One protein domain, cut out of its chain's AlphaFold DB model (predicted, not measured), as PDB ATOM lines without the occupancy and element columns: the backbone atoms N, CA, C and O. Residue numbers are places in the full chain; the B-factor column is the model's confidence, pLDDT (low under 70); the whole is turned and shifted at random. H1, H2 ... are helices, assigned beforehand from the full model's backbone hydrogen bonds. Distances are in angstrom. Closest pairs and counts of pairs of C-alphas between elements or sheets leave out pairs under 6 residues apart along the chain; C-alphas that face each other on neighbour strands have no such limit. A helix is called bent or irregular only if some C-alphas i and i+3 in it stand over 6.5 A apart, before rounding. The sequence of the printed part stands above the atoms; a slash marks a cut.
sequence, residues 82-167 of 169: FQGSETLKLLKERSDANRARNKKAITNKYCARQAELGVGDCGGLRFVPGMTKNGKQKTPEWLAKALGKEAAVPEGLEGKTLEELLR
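Overview. This is residues 82 to 167 of the 169 residues of an uncharacterized protein of Raphidocelis subcapitata (UniProt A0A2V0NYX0). A long bent helix, H1, sticks out with residues 86 to 103 from a small body, where its second arm meets short helices and long loops; the chain runs out to H3 and folds back to H4 near H1b. The 86 printed residues hold four named helices, H1 to H4 in order, and no named strand: all helix. The whole is extended, radius of gyration of the C-alphas 19.5 A, spanning 63 by 22 by 20 A.

Along the chain. H1, residues 86 to 117, was assigned as one helix by its hydrogen bonds but is bent: C-alphas 101 and 104 are 7.8 A apart. H1a, residues 86 to 101, begins at (60.833, 50.777, -153.719) and measures 22.6 A; H1b, residues 104 to 117, 19.9 A. H2 is residues 123 to 127, H3 141 to 146, and H4 162 to 165, ending at (57.713, 10.865, -152.859).

Arrangement. H1a and H1b stand at a steep tilt of 66 degrees. H1b, with residues 111 to 117 alone, touches H2; the closest C-alphas, of Ala 115 and Gly 123, are 4.2 A apart. H1b and H4 are close but not clearly touching, closest C-alphas Ala 112 and Leu 162, 7.0 A. H3 touches no helix. Every O i to N i+4 pair is within hydrogen-bond range in H1a, H1b and H3; H2 has 0 of 1, but 2 of 2 O i to N i+3 pairs; H4 is too short for an i+4 pair.

Size, cuts and confidence. The printed part has no cut. The links H2 to H3 and H3 to H4 are long. The model's pLDDT is under 70 at residues 124 to 140 and 148 to 167.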
ATOM      1  N   PHE A  82      59.667  53.853-145.013       91.75
ATOM      2  CA  PHE A  82      60.211  52.513-145.200       91.75
ATOM      3  C   PHE A  82      59.217  51.573-145.897       91.75
ATOM      4  O   PHE A  82      59.585  50.889-146.852       91.75
ATOM      5  N   GLN A  83      57.943  51.582-145.500       88.69
ATOM      6  CA  GLN A  83      56.881  50.805-146.147       88.69
ATOM      7  C   GLN A  83      56.624  51.270-147.591       88.69
ATOM      8  O   GLN A  83      56.321  50.458-148.467       88.69
ATOM      9  N   GLY A  84      56.778  52.571-147.856       87.75
ATOM     10  CA  GLY A  84      56.658  53.161-149.189       87.75
ATOM     11  C   GLY A  84      57.864  52.924-150.103       87.75
ATOM     12  O   GLY A  84      57.726  53.094-151.321       87.75
ATOM     13  N   SER A  85      59.010  52.521-149.544       93.12
ATOM     14  CA  SER A  85      60.269  52.376-150.274       93.12
ATOM     15  C   SER A  85      60.183  51.342-151.404       93.12
ATOM     16  O   SER A  85      59.580  50.272-151.277       93.12
ATOM     17  N   GLU A  86      60.803  51.660-152.543       91.88
ATOM     18  CA  GLU A  86      60.833  50.777-153.719       91.88
ATOM     19  C   GLU A  86      61.574  49.464-153.442       91.88
ATOM     20  O   GLU A  86      61.213  48.408-153.963       91.88
ATOM     21  N   THR A  87      62.575  49.508-152.563       92.62
ATOM     22  CA  THR A  87      63.348  48.335-152.148       92.62
ATOM     23  C   THR A  87      62.471  47.319-151.419       92.62
ATOM     24  O   THR A  87      62.511  46.133-151.751       92.62
ATOM     25  N   LEU A  88      61.637  47.766-150.473       93.31
ATOM     26  CA  LEU A  88      60.732  46.894-149.725       93.31
ATOM     27  C   LEU A  88      59.651  46.290-150.624       93.31
ATOM     28  O   LEU A  88      59.360  45.098-150.508       93.31
ATOM     29  N   LYS A  89      59.107  47.074-151.561       93.31
ATOM     30  CA  LYS A  89      58.151  46.582-152.567       93.31
ATOM     31  C   LYS A  89      58.762  45.465-153.416       93.31
ATOM     32  O   LYS A  89      58.204  44.371-153.475       93.31
ATOM     33  N   LEU A  90      59.962  45.685-153.957       94.50
ATOM     34  CA  LEU A  90      60.681  44.689-154.755       94.50
ATOM     35  C   LEU A  90      60.990  43.407-153.960       94.50
ATOM     36  O   LEU A  90      60.867  42.295-154.478       94.50
ATOM     37  N   LEU A  91      61.404  43.543-152.698       95.88
ATOM     38  CA  LEU A  91      61.673  42.408-151.810       95.88
ATOM     39  C   LEU A  91      60.399  41.612-151.510       95.88
ATOM     40  O   LEU A  91      60.444  40.381-151.497       95.88
ATOM     41  N   LYS A  92      59.269  42.298-151.311       94.44
ATOM     42  CA  LYS A  92      57.972  41.668-151.055       94.44
ATOM     43  C   LYS A  92      57.487  40.881-152.268       94.44
ATOM     44  O   LYS A  92      57.190  39.699-152.133       94.44
ATOM     45  N   GLU A  93      57.541  41.472-153.458       95.00
ATOM     46  CA  GLU A  93      57.179  40.798-154.711       95.00
ATOM     47  C   GLU A  93      58.049  39.563-154.977       95.00
ATOM     48  O   GLU A  93      57.542  38.489-155.308       95.00
ATOM     49  N   ARG A  94      59.369  39.672-154.769       95.44
ATOM     50  CA  ARG A  94      60.289  38.529-154.888       95.44
ATOM     51  C   ARG A  94      59.999  37.450-153.850       95.44
ATOM     52  O   ARG A  94      60.063  36.265-154.174       95.44
ATOM     53  N   SER A  95      59.697  37.842-152.614       94.62
ATOM     54  CA  SER A  95      59.353  36.916-151.532       94.62
ATOM     55  C   SER A  95      58.068  36.153-151.847       94.62
ATOM     56  O   SER A  95      58.051  34.925-151.764       94.62
ATOM     57  N   ASP A  96      57.028  36.848-152.306       94.19
ATOM     58  CA  ASP A  96      55.742  36.244-152.653       94.19
ATOM     59  C   ASP A  96      55.863  35.321-153.872       94.19
ATOM     60  O   ASP A  96      55.373  34.186-153.841       94.19
ATOM     61  N   ALA A  97      56.614  35.726-154.901       95.00
ATOM     62  CA  ALA A  97      56.919  34.874-156.050       95.00
ATOM     63  C   ALA A  97      57.693  33.606-155.641       95.00
ATOM     64  O   ALA A  97      57.367  32.500-156.085       95.00
ATOM     65  N   ASN A  98      58.687  33.730-154.756       94.44
ATOM     66  CA  ASN A  98      59.454  32.590-154.251       94.44
ATOM     67  C   ASN A  98      58.616  31.679-153.354       94.44
ATOM     68  O   ASN A  98      58.746  30.455-153.437       94.44
ATOM     69  N   ARG A  99      57.743  32.248-152.520       92.25
ATOM     70  CA  ARG A  99      56.813  31.499-151.676       92.25
ATOM     71  C   ARG A  99      55.836  30.700-152.526       92.25
ATOM     72  O   ARG A  99      55.606  29.535-152.218       92.25
ATOM     73  N   ALA A 100      55.298  31.288-153.593       91.00
ATOM     74  CA  ALA A 100      54.390  30.605-154.509       91.00
ATOM     75  C   ALA A 100      55.084  29.435-155.222       91.00
ATOM     76  O   ALA A 100      54.576  28.314-155.190       91.00
ATOM     77  N   ARG A 101      56.279  29.667-155.784       92.50
ATOM     78  CA  ARG A 101      57.066  28.636-156.487       92.50
ATOM     79  C   ARG A 101      57.474  27.483-155.571       92.50
ATOM     80  O   ARG A 101      57.381  26.326-155.956       92.50
ATOM     81  N   ASN A 102      57.877  27.788-154.338       91.38
ATOM     82  CA  ASN A 102      58.426  26.796-153.415       91.38
ATOM     83  C   ASN A 102      57.416  26.262-152.393       91.38
ATOM     84  O   ASN A 102      57.808  25.487-151.523       91.38
ATOM     85  N   LYS A 103      56.127  26.629-152.472       90.88
ATOM     86  CA  LYS A 103      55.120  26.252-151.464       90.88
ATOM     87  C   LYS A 103      55.105  24.746-151.206       90.88
ATOM     88  O   LYS A 103      55.220  24.338-150.056       90.88
ATOM     89  N   LYS A 104      55.041  23.942-152.274       87.75
ATOM     90  CA  LYS A 104      55.025  22.471-152.200       87.75
ATOM     91  C   LYS A 104      56.323  21.905-151.620       87.75
ATOM     92  O   LYS A 104      56.292  21.088-150.709       87.75
ATOM     93  N   ALA A 105      57.475  22.380-152.091       88.94
ATOM     94  CA  ALA A 105      58.769  21.926-151.585       88.94
ATOM     95  C   ALA A 105      58.957  22.265-150.094       88.94
ATOM     96  O   ALA A 105      59.511  21.476-149.331       88.94
ATOM     97  N   ILE A 106      58.470  23.430-149.663       87.44
ATOM     98  CA  ILE A 106      58.514  23.869-148.270       87.44
ATOM     99  C   ILE A 106      57.587  23.004-147.409       87.44
ATOM    100  O   ILE A 106      58.046  22.465-146.403       87.44
ATOM    101  N   THR A 107      56.324  22.804-147.808       87.62
ATOM    102  CA  THR A 107      55.388  21.937-147.067       87.62
ATOM    103  C   THR A 107      55.920  20.519-146.945       87.62
ATOM    104  O   THR A 107      55.889  19.945-145.862       87.62
ATOM    105  N   ASN A 108      56.503  19.993-148.020       86.69
ATOM    106  CA  ASN A 108      57.104  18.670-148.050       86.69
ATOM    107  C   ASN A 108      58.268  18.544-147.054       86.69
ATOM    108  O   ASN A 108      58.316  17.594-146.278       86.69
ATOM    109  N   LYS A 109      59.169  19.534-146.996       86.94
ATOM    110  CA  LYS A 109      60.276  19.559-146.019       86.94
ATOM    111  C   LYS A 109      59.787  19.595-144.571       86.94
ATOM    112  O   LYS A 109      60.363  18.922-143.718       86.94
ATOM    113  N   TYR A 110      58.743  20.372-144.283       87.25
ATOM    114  CA  TYR A 110      58.153  20.410-142.944       87.25
ATOM    115  C   TYR A 110      57.470  19.091-142.594       87.25
ATOM    116  O   TYR A 110      57.679  18.585-141.496       87.25
ATOM    117  N   CYS A 111      56.737  18.507-143.540       85.38
ATOM    118  CA  CYS A 111      56.077  17.218-143.378       85.38
ATOM    119  C   CYS A 111      57.092  16.099-143.105       85.38
ATOM    120  O   CYS A 111      56.894  15.307-142.192       85.38
ATOM    121  N   ALA A 112      58.235  16.102-143.799       82.50
ATOM    122  CA  ALA A 112      59.319  15.155-143.554       82.50
ATOM    123  C   ALA A 112      59.923  15.278-142.159       82.50
ATOM    124  O   ALA A 112      60.037  14.290-141.440       82.50
ATOM    125  N   ARG A 113      60.253  16.500-141.735       84.56
ATOM    126  CA  ARG A 113      60.795  16.736-140.392       84.56
ATOM    127  C   ARG A 113      59.789  16.364-139.299       84.56
ATOM    128  O   ARG A 113      60.167  15.832-138.261       84.56
ATOM    129  N   GLN A 114      58.510  16.638-139.529       84.69
ATOM    130  CA  GLN A 114      57.423  16.261-138.627       84.69
ATOM    131  C   GLN A 114      57.226  14.748-138.558       84.69
ATOM    132  O   GLN A 114      57.070  14.214-137.464       84.69
ATOM    133  N   ALA A 115      57.295  14.054-139.694       83.38
ATOM    134  CA  ALA A 115      57.256  12.599-139.755       83.38
ATOM    135  C   ALA A 115      58.450  11.977-139.016       83.38
ATOM    136  O   ALA A 115      58.275  11.006-138.293       83.38
ATOM    137  N   GLU A 116      59.647  12.560-139.116       79.50
ATOM    138  CA  GLU A 116      60.823  12.111-138.357       79.50
ATOM    139  C   GLU A 116      60.620  12.267-136.839       79.50
ATOM    140  O   GLU A 116      60.916  11.350-136.068       79.50
ATOM    141  N   LEU A 117      60.062  13.404-136.411       80.19
ATOM    142  CA  LEU A 117      59.802  13.709-135.002       80.19
ATOM    143  C   LEU A 117      58.519  13.056-134.459       80.19
ATOM    144  O   LEU A 117      58.341  12.985-133.246       80.19
ATOM    145  N   GLY A 118      57.637  12.558-135.329       74.88
ATOM    146  CA  GLY A 118      56.331  12.002-134.964       74.88
ATOM    147  C   GLY A 118      55.335  13.040-134.430       74.88
ATOM    148  O   GLY A 118      54.465  12.682-133.642       74.88
ATOM    149  N   VAL A 119      55.462  14.316-134.818       77.31
ATOM    150  CA  VAL A 119      54.645  15.434-134.302       77.31
ATOM    151  C   VAL A 119      53.848  16.089-135.433       77.31
ATOM    152  O   VAL A 119      54.422  16.418-136.464       77.31
ATOM    153  N   GLY A 120      52.553  16.349-135.211       78.75
ATOM    154  CA  GLY A 120      51.673  17.078-136.138       78.75
ATOM    155  C   GLY A 120      50.930  16.191-137.144       78.75
ATOM    156  O   GLY A 120      51.012  14.964-137.083       78.75
ATOM    157  N   ASP A 121      50.229  16.824-138.088       76.00
ATOM    158  CA  ASP A 121      49.375  16.156-139.089       76.00
ATOM    159  C   ASP A 121      50.159  15.190-139.996       76.00
ATOM    160  O   ASP A 121      49.630  14.186-140.469       76.00
ATOM    161  N   CYS A 122      51.457  15.449-140.184       77.81
ATOM    162  CA  CYS A 122      52.376  14.580-140.917       77.81
ATOM    163  C   CYS A 122      53.085  13.525-140.046       77.81
ATOM    164  O   CYS A 122      53.790  12.668-140.576       77.81
ATOM    165  N   GLY A 123      52.910  13.537-138.721       70.00
ATOM    166  CA  GLY A 123      53.541  12.575-137.808       70.00
ATOM    167  C   GLY A 123      53.074  11.131-138.028       70.00
ATOM    168  O   GLY A 123      53.830  10.190-137.789       70.00
ATOM    169  N   GLY A 124      51.855  10.950-138.550       68.12
ATOM    170  CA  GLY A 124      51.275   9.639-138.866       68.12
ATOM    171  C   GLY A 124      52.004   8.882-139.983       68.12
ATOM    172  O   GLY A 124      52.012   7.652-139.982       68.12
ATOM    173  N   LEU A 125      52.693   9.601-140.882       68.38
ATOM    174  CA  LEU A 125      53.509   9.012-141.956       68.38
ATOM    175  C   LEU A 125      54.663   8.160-141.406       68.38
ATOM    176  O   LEU A 125      55.145   7.266-142.094       68.38
ATOM    177  N   ARG A 126      55.054   8.365-140.142       62.31
ATOM    178  CA  ARG A 126      56.070   7.556-139.459       62.31
ATOM    179  C   ARG A 126      55.656   6.095-139.255       62.31
ATOM    180  O   ARG A 126      56.515   5.228-139.143       62.31
ATOM    181  N   PHE A 127      54.351   5.823-139.196       60.22
ATOM    182  CA  PHE A 127      53.804   4.482-138.958       60.22
ATOM    183  C   PHE A 127      53.446   3.738-140.250       60.22
ATOM    184  O   PHE A 127      53.049   2.571-140.199       60.22
ATOM    185  N   VAL A 128      53.587   4.391-141.407       63.00
ATOM    186  CA  VAL A 128      53.377   3.762-142.711       63.00
ATOM    187  C   VAL A 128      54.655   2.999-143.089       63.00
ATOM    188  O   VAL A 128      55.730   3.603-143.165       63.00
ATOM    189  N   PRO A 129      54.585   1.672-143.307       55.16
ATOM    190  CA  PRO A 129      55.766   0.872-143.617       55.16
ATOM    191  C   PRO A 129      56.434   1.362-144.911       55.16
ATOM    192  O   PRO A 129      55.766   1.551-145.923       55.16
ATOM    193  N   GLY A 130      57.755   1.576-144.861       56.84
ATOM    194  CA  GLY A 130      58.565   2.059-145.991       56.84
ATOM    195  C   GLY A 130      58.769   3.582-146.068       56.84
ATOM    196  O   GLY A 130      59.540   4.031-146.907       56.84
ATOM    197  N   MET A 131      58.146   4.384-145.192       57.91
ATOM    198  CA  MET A 131      58.166   5.858-145.286       57.91
ATOM    199  C   MET A 131      59.128   6.589-144.331       57.91
ATOM    200  O   MET A 131      59.111   7.814-144.262       57.91
ATOM    201  N   THR A 132      60.002   5.894-143.603       58.97
ATOM    202  CA  THR A 132      61.014   6.527-142.735       58.97
ATOM    203  C   THR A 132      62.427   6.191-143.205       58.97
ATOM    204  O   THR A 132      62.710   5.037-143.513       58.97
ATOM    205  N   LYS A 133      63.347   7.172-143.187       56.53
ATOM    206  CA  LYS A 133      64.783   6.966-143.499       56.53
ATOM    207  C   LYS A 133      65.425   5.870-142.650       56.53
ATOM    208  O   LYS A 133      66.264   5.111-143.121       56.53
ATOM    209  N   ASN A 134      65.001   5.779-141.391       53.44
ATOM    210  CA  ASN A 134      65.327   4.661-140.519       53.44
ATOM    211  C   ASN A 134      64.319   3.557-140.828       53.44
ATOM    212  O   ASN A 134      63.238   3.516-140.237       53.44
ATOM    213  N   GLY A 135      64.621   2.749-141.843       48.88
ATOM    214  CA  GLY A 135      63.755   1.666-142.289       48.88
ATOM    215  C   GLY A 135      63.291   0.794-141.120       48.88
ATOM    216  O   GLY A 135      64.083   0.411-140.262       48.88
ATOM    217  N   LYS A 136      61.997   0.456-141.130       53.44
ATOM    218  CA  LYS A 136      61.322  -0.482-140.217       53.44
ATOM    219  C   LYS A 136      61.032   0.053-138.800       53.44
ATOM    220  O   LYS A 136      61.443  -0.545-137.808       53.44
ATOM    221  N   GLN A 137      60.208   1.100-138.663       53.97
ATOM    222  CA  GLN A 137      59.366   1.175-137.457       53.97
ATOM    223  C   GLN A 137      58.222   0.168-137.588       53.97
ATOM    224  O   GLN A 137      57.483   0.183-138.572       53.97
ATOM    225  N   LYS A 138      58.104  -0.740-136.610       56.00
ATOM    226  CA  LYS A 138      57.004  -1.707-136.552       56.00
ATOM    227  C   LYS A 138      55.695  -0.941-136.382       56.00
ATOM    228  O   LYS A 138      55.530  -0.215-135.401       56.00
ATOM    229  N   THR A 139      54.779  -1.107-137.329       60.78
ATOM    230  CA  THR A 139      53.403  -0.635-137.191       60.78
ATOM    231  C   THR A 139      52.816  -1.279-135.930       60.78
ATOM    232  O   THR A 139      52.899  -2.501-135.794       60.78
ATOM    233  N   PRO A 140      52.283  -0.506-134.972       68.12
ATOM    234  CA  PRO A 140      51.706  -1.095-133.772       68.12
ATOM    235  C   PRO A 140      50.474  -1.934-134.146       68.12
ATOM    236  O   PRO A 140      49.734  -1.578-135.065       68.12
ATOM    237  N   GLU A 141      50.241  -3.046-133.442       71.06
ATOM    238  CA  GLU A 141      49.245  -4.053-133.854       71.06
ATOM    239  C   GLU A 141      47.820  -3.502-133.977       71.06
ATOM    240  O   GLU A 141      47.056  -3.929-134.842       71.06
ATOM    241  N   TRP A 142      47.476  -2.495-133.170       74.88
ATOM    242  CA  TRP A 142      46.179  -1.823-133.242       74.88
ATOM    243  C   TRP A 142      45.940  -1.139-134.597       74.88
ATOM    244  O   TRP A 142      44.818  -1.145-135.101       74.88
ATOM    245  N   LEU A 143      46.989  -0.590-135.214       70.88
ATOM    246  CA  LEU A 143      46.905   0.102-136.497       70.88
ATOM    247  C   LEU A 143      46.893  -0.897-137.662       70.88
ATOM    248  O   LEU A 143      46.163  -0.700-138.629       70.88
ATOM    249  N   ALA A 144      47.631  -2.003-137.543       71.75
ATOM    250  CA  ALA A 144      47.572  -3.107-138.503       71.75
ATOM    251  C   ALA A 144      46.166  -3.734-138.556       71.75
ATOM    252  O   ALA A 144      45.596  -3.909-139.633       71.75
ATOM    253  N   LYS A 145      45.557  -3.957-137.383       76.19
ATOM    254  CA  LYS A 145      44.186  -4.464-137.249       76.19
ATOM    255  C   LYS A 145      43.143  -3.499-137.822       76.19
ATOM    256  O   LYS A 145      42.210  -3.945-138.481       76.19
ATOM    257  N   ALA A 146      43.316  -2.189-137.624       76.69
ATOM    258  CA  ALA A 146      42.442  -1.166-138.204       76.69
ATOM    259  C   ALA A 146      42.566  -1.060-139.737       76.69
ATOM    260  O   ALA A 146      41.585  -0.770-140.416       76.69
ATOM    261  N   LEU A 147      43.756  -1.322-140.290       70.56
ATOM    262  CA  LEU A 147      44.022  -1.316-141.732       70.56
ATOM    263  C   LEU A 147      43.695  -2.654-142.422       70.56
ATOM    264  O   LEU A 147      43.924  -2.782-143.625       70.56
ATOM    265  N   GLY A 148      43.184  -3.648-141.686       65.19
ATOM    266  CA  GLY A 148      42.768  -4.947-142.227       65.19
ATOM    267  C   GLY A 148      43.902  -5.794-142.816       65.19
ATOM    268  O   GLY A 148      43.636  -6.803-143.463       65.19
ATOM    269  N   LYS A 149      45.164  -5.398-142.612       53.47
ATOM    270  CA  LYS A 149      46.342  -6.174-143.002       53.47
ATOM    271  C   LYS A 149      46.859  -6.861-141.748       53.47
ATOM    272  O   LYS A 149      47.440  -6.202-140.886       53.47
ATOM    273  N   GLU A 150      46.627  -8.168-141.627       47.56
ATOM    274  CA  GLU A 150      47.337  -8.977-140.634       47.56
ATOM    275  C   GLU A 150      48.839  -8.706-140.755       47.56
ATOM    276  O   GLU A 150      49.346  -8.468-141.853       47.56
ATOM    277  N   ALA A 151      49.531  -8.682-139.618       49.22
ATOM    278  CA  ALA A 151      50.933  -8.304-139.482       49.22
ATOM    279  C   ALA A 151      51.901  -9.326-140.117       49.22
ATOM    280  O   ALA A 151      52.875  -9.747-139.503       49.22
ATOM    281  N   ALA A 152      51.673  -9.726-141.364       42.84
ATOM    282  CA  ALA A 152      52.730 -10.222-142.215       42.84
ATOM    283  C   ALA A 152      53.582  -9.007-142.571       42.84
ATOM    284  O   ALA A 152      53.152  -8.152-143.338       42.84
ATOM    285  N   VAL A 153      54.769  -8.900-141.971       46.84
ATOM    286  CA  VAL A 153      55.826  -8.021-142.478       46.84
ATOM    287  C   VAL A 153      56.070  -8.465-143.921       46.84
ATOM    288  O   VAL A 153      56.608  -9.557-144.110       46.84
ATOM    289  N   PRO A 154      55.660  -7.696-144.947       45.22
ATOM    290  CA  PRO A 154      56.016  -8.054-146.300       45.22
ATOM    291  C   PRO A 154      57.495  -7.695-146.449       45.22
ATOM    292  O   PRO A 154      57.866  -6.528-146.601       45.22
ATOM    293  N   GLU A 155      58.355  -8.702-146.324       46.16
ATOM    294  CA  GLU A 155      59.716  -8.664-146.847       46.16
ATOM    295  C   GLU A 155      59.596  -8.341-148.346       46.16
ATOM    296  O   GLU A 155      59.217  -9.197-149.139       46.16
ATOM    297  N   GLY A 156      59.807  -7.075-148.722       47.09
ATOM    298  CA  GLY A 156      59.802  -6.653-150.128       47.09
ATOM    299  C   GLY A 156      58.828  -5.545-150.532       47.09
ATOM    300  O   GLY A 156      58.683  -5.303-151.726       47.09
ATOM    301  N   LEU A 157      58.188  -4.814-149.609       47.19
ATOM    302  CA  LEU A 157      57.650  -3.500-149.991       47.19
ATOM    303  C   LEU A 157      58.805  -2.499-150.065       47.19
ATOM    304  O   LEU A 157      59.096  -1.789-149.100       47.19
ATOM    305  N   GLU A 158      59.454  -2.455-151.228       48.41
ATOM    306  CA  GLU A 158      60.291  -1.343-151.681       48.41
ATOM    307  C   GLU A 158      59.400  -0.106-151.872       48.41
ATOM    308  O   GLU A 158      59.075   0.332-152.974       48.41
ATOM    309  N   GLY A 159      58.890   0.415-150.757       51.66
ATOM    310  CA  GLY A 159      58.201   1.688-150.729       51.66
ATOM    311  C   GLY A 159      59.199   2.777-151.090       51.66
ATOM    312  O   GLY A 159      60.305   2.813-150.547       51.66
ATOM    313  N   LYS A 160      58.797   3.664-152.002       57.44
ATOM    314  CA  LYS A 160      59.538   4.891-152.293       57.44
ATOM    315  C   LYS A 160      59.861   5.593-150.982       57.44
ATOM    316  O   LYS A 160      58.977   5.787-150.143       57.44
ATOM    317  N   THR A 161      61.125   5.965-150.816       63.50
ATOM    318  CA  THR A 161      61.555   6.713-149.632       63.50
ATOM    319  C   THR A 161      60.767   8.017-149.530       63.50
ATOM    320  O   THR A 161      60.281   8.552-150.533       63.50
ATOM    321  N   LEU A 162      60.624   8.552-148.317       61.59
ATOM    322  CA  LEU A 162      59.919   9.816-148.106       61.59
ATOM    323  C   LEU A 162      60.518  10.932-148.981       61.59
ATOM    324  O   LEU A 162      59.806  11.771-149.527       61.59
ATOM    325  N   GLU A 163      61.830  10.883-149.185       65.00
ATOM    326  CA  GLU A 163      62.598  11.778-150.047       65.00
ATOM    327  C   GLU A 163      62.197  11.653-151.516       65.00
ATOM    328  O   GLU A 163      62.222  12.639-152.244       65.00
ATOM    329  N   GLU A 164      61.835  10.455-151.961       67.75
ATOM    330  CA  GLU A 164      61.479  10.148-153.341       67.75
ATOM    331  C   GLU A 164      60.028  10.524-153.670       67.75
ATOM    332  O   GLU A 164      59.755  10.976-154.776       67.75
ATOM    333  N   LEU A 165      59.108  10.420-152.708       62.06
ATOM    334  CA  LEU A 165      57.713  10.865-152.859       62.06
ATOM    335  C   LEU A 165      57.543  12.379-152.721       62.06
ATOM    336  O   LEU A 165      56.612  12.960-153.277       62.06
ATOM    337  N   LEU A 166      58.426  13.019-151.958       65.44
ATOM    338  CA  LEU A 166      58.398  14.459-151.723       65.44
ATOM    339  C   LEU A 166      59.229  15.255-152.734       65.44
ATOM    340  O   LEU A 166      59.241  16.492-152.652       65.44
ATOM    341  N   ARG A 167      59.905  14.581-153.678       66.44
ATOM    342  CA  ARG A 167      60.541  15.227-154.828       66.44
ATOM    343  C   ARG A 167      59.475  15.927-155.665       66.44
ATOM    344  O   ARG A 167      58.454  15.355-156.027       66.44
TER     345      ARG A 167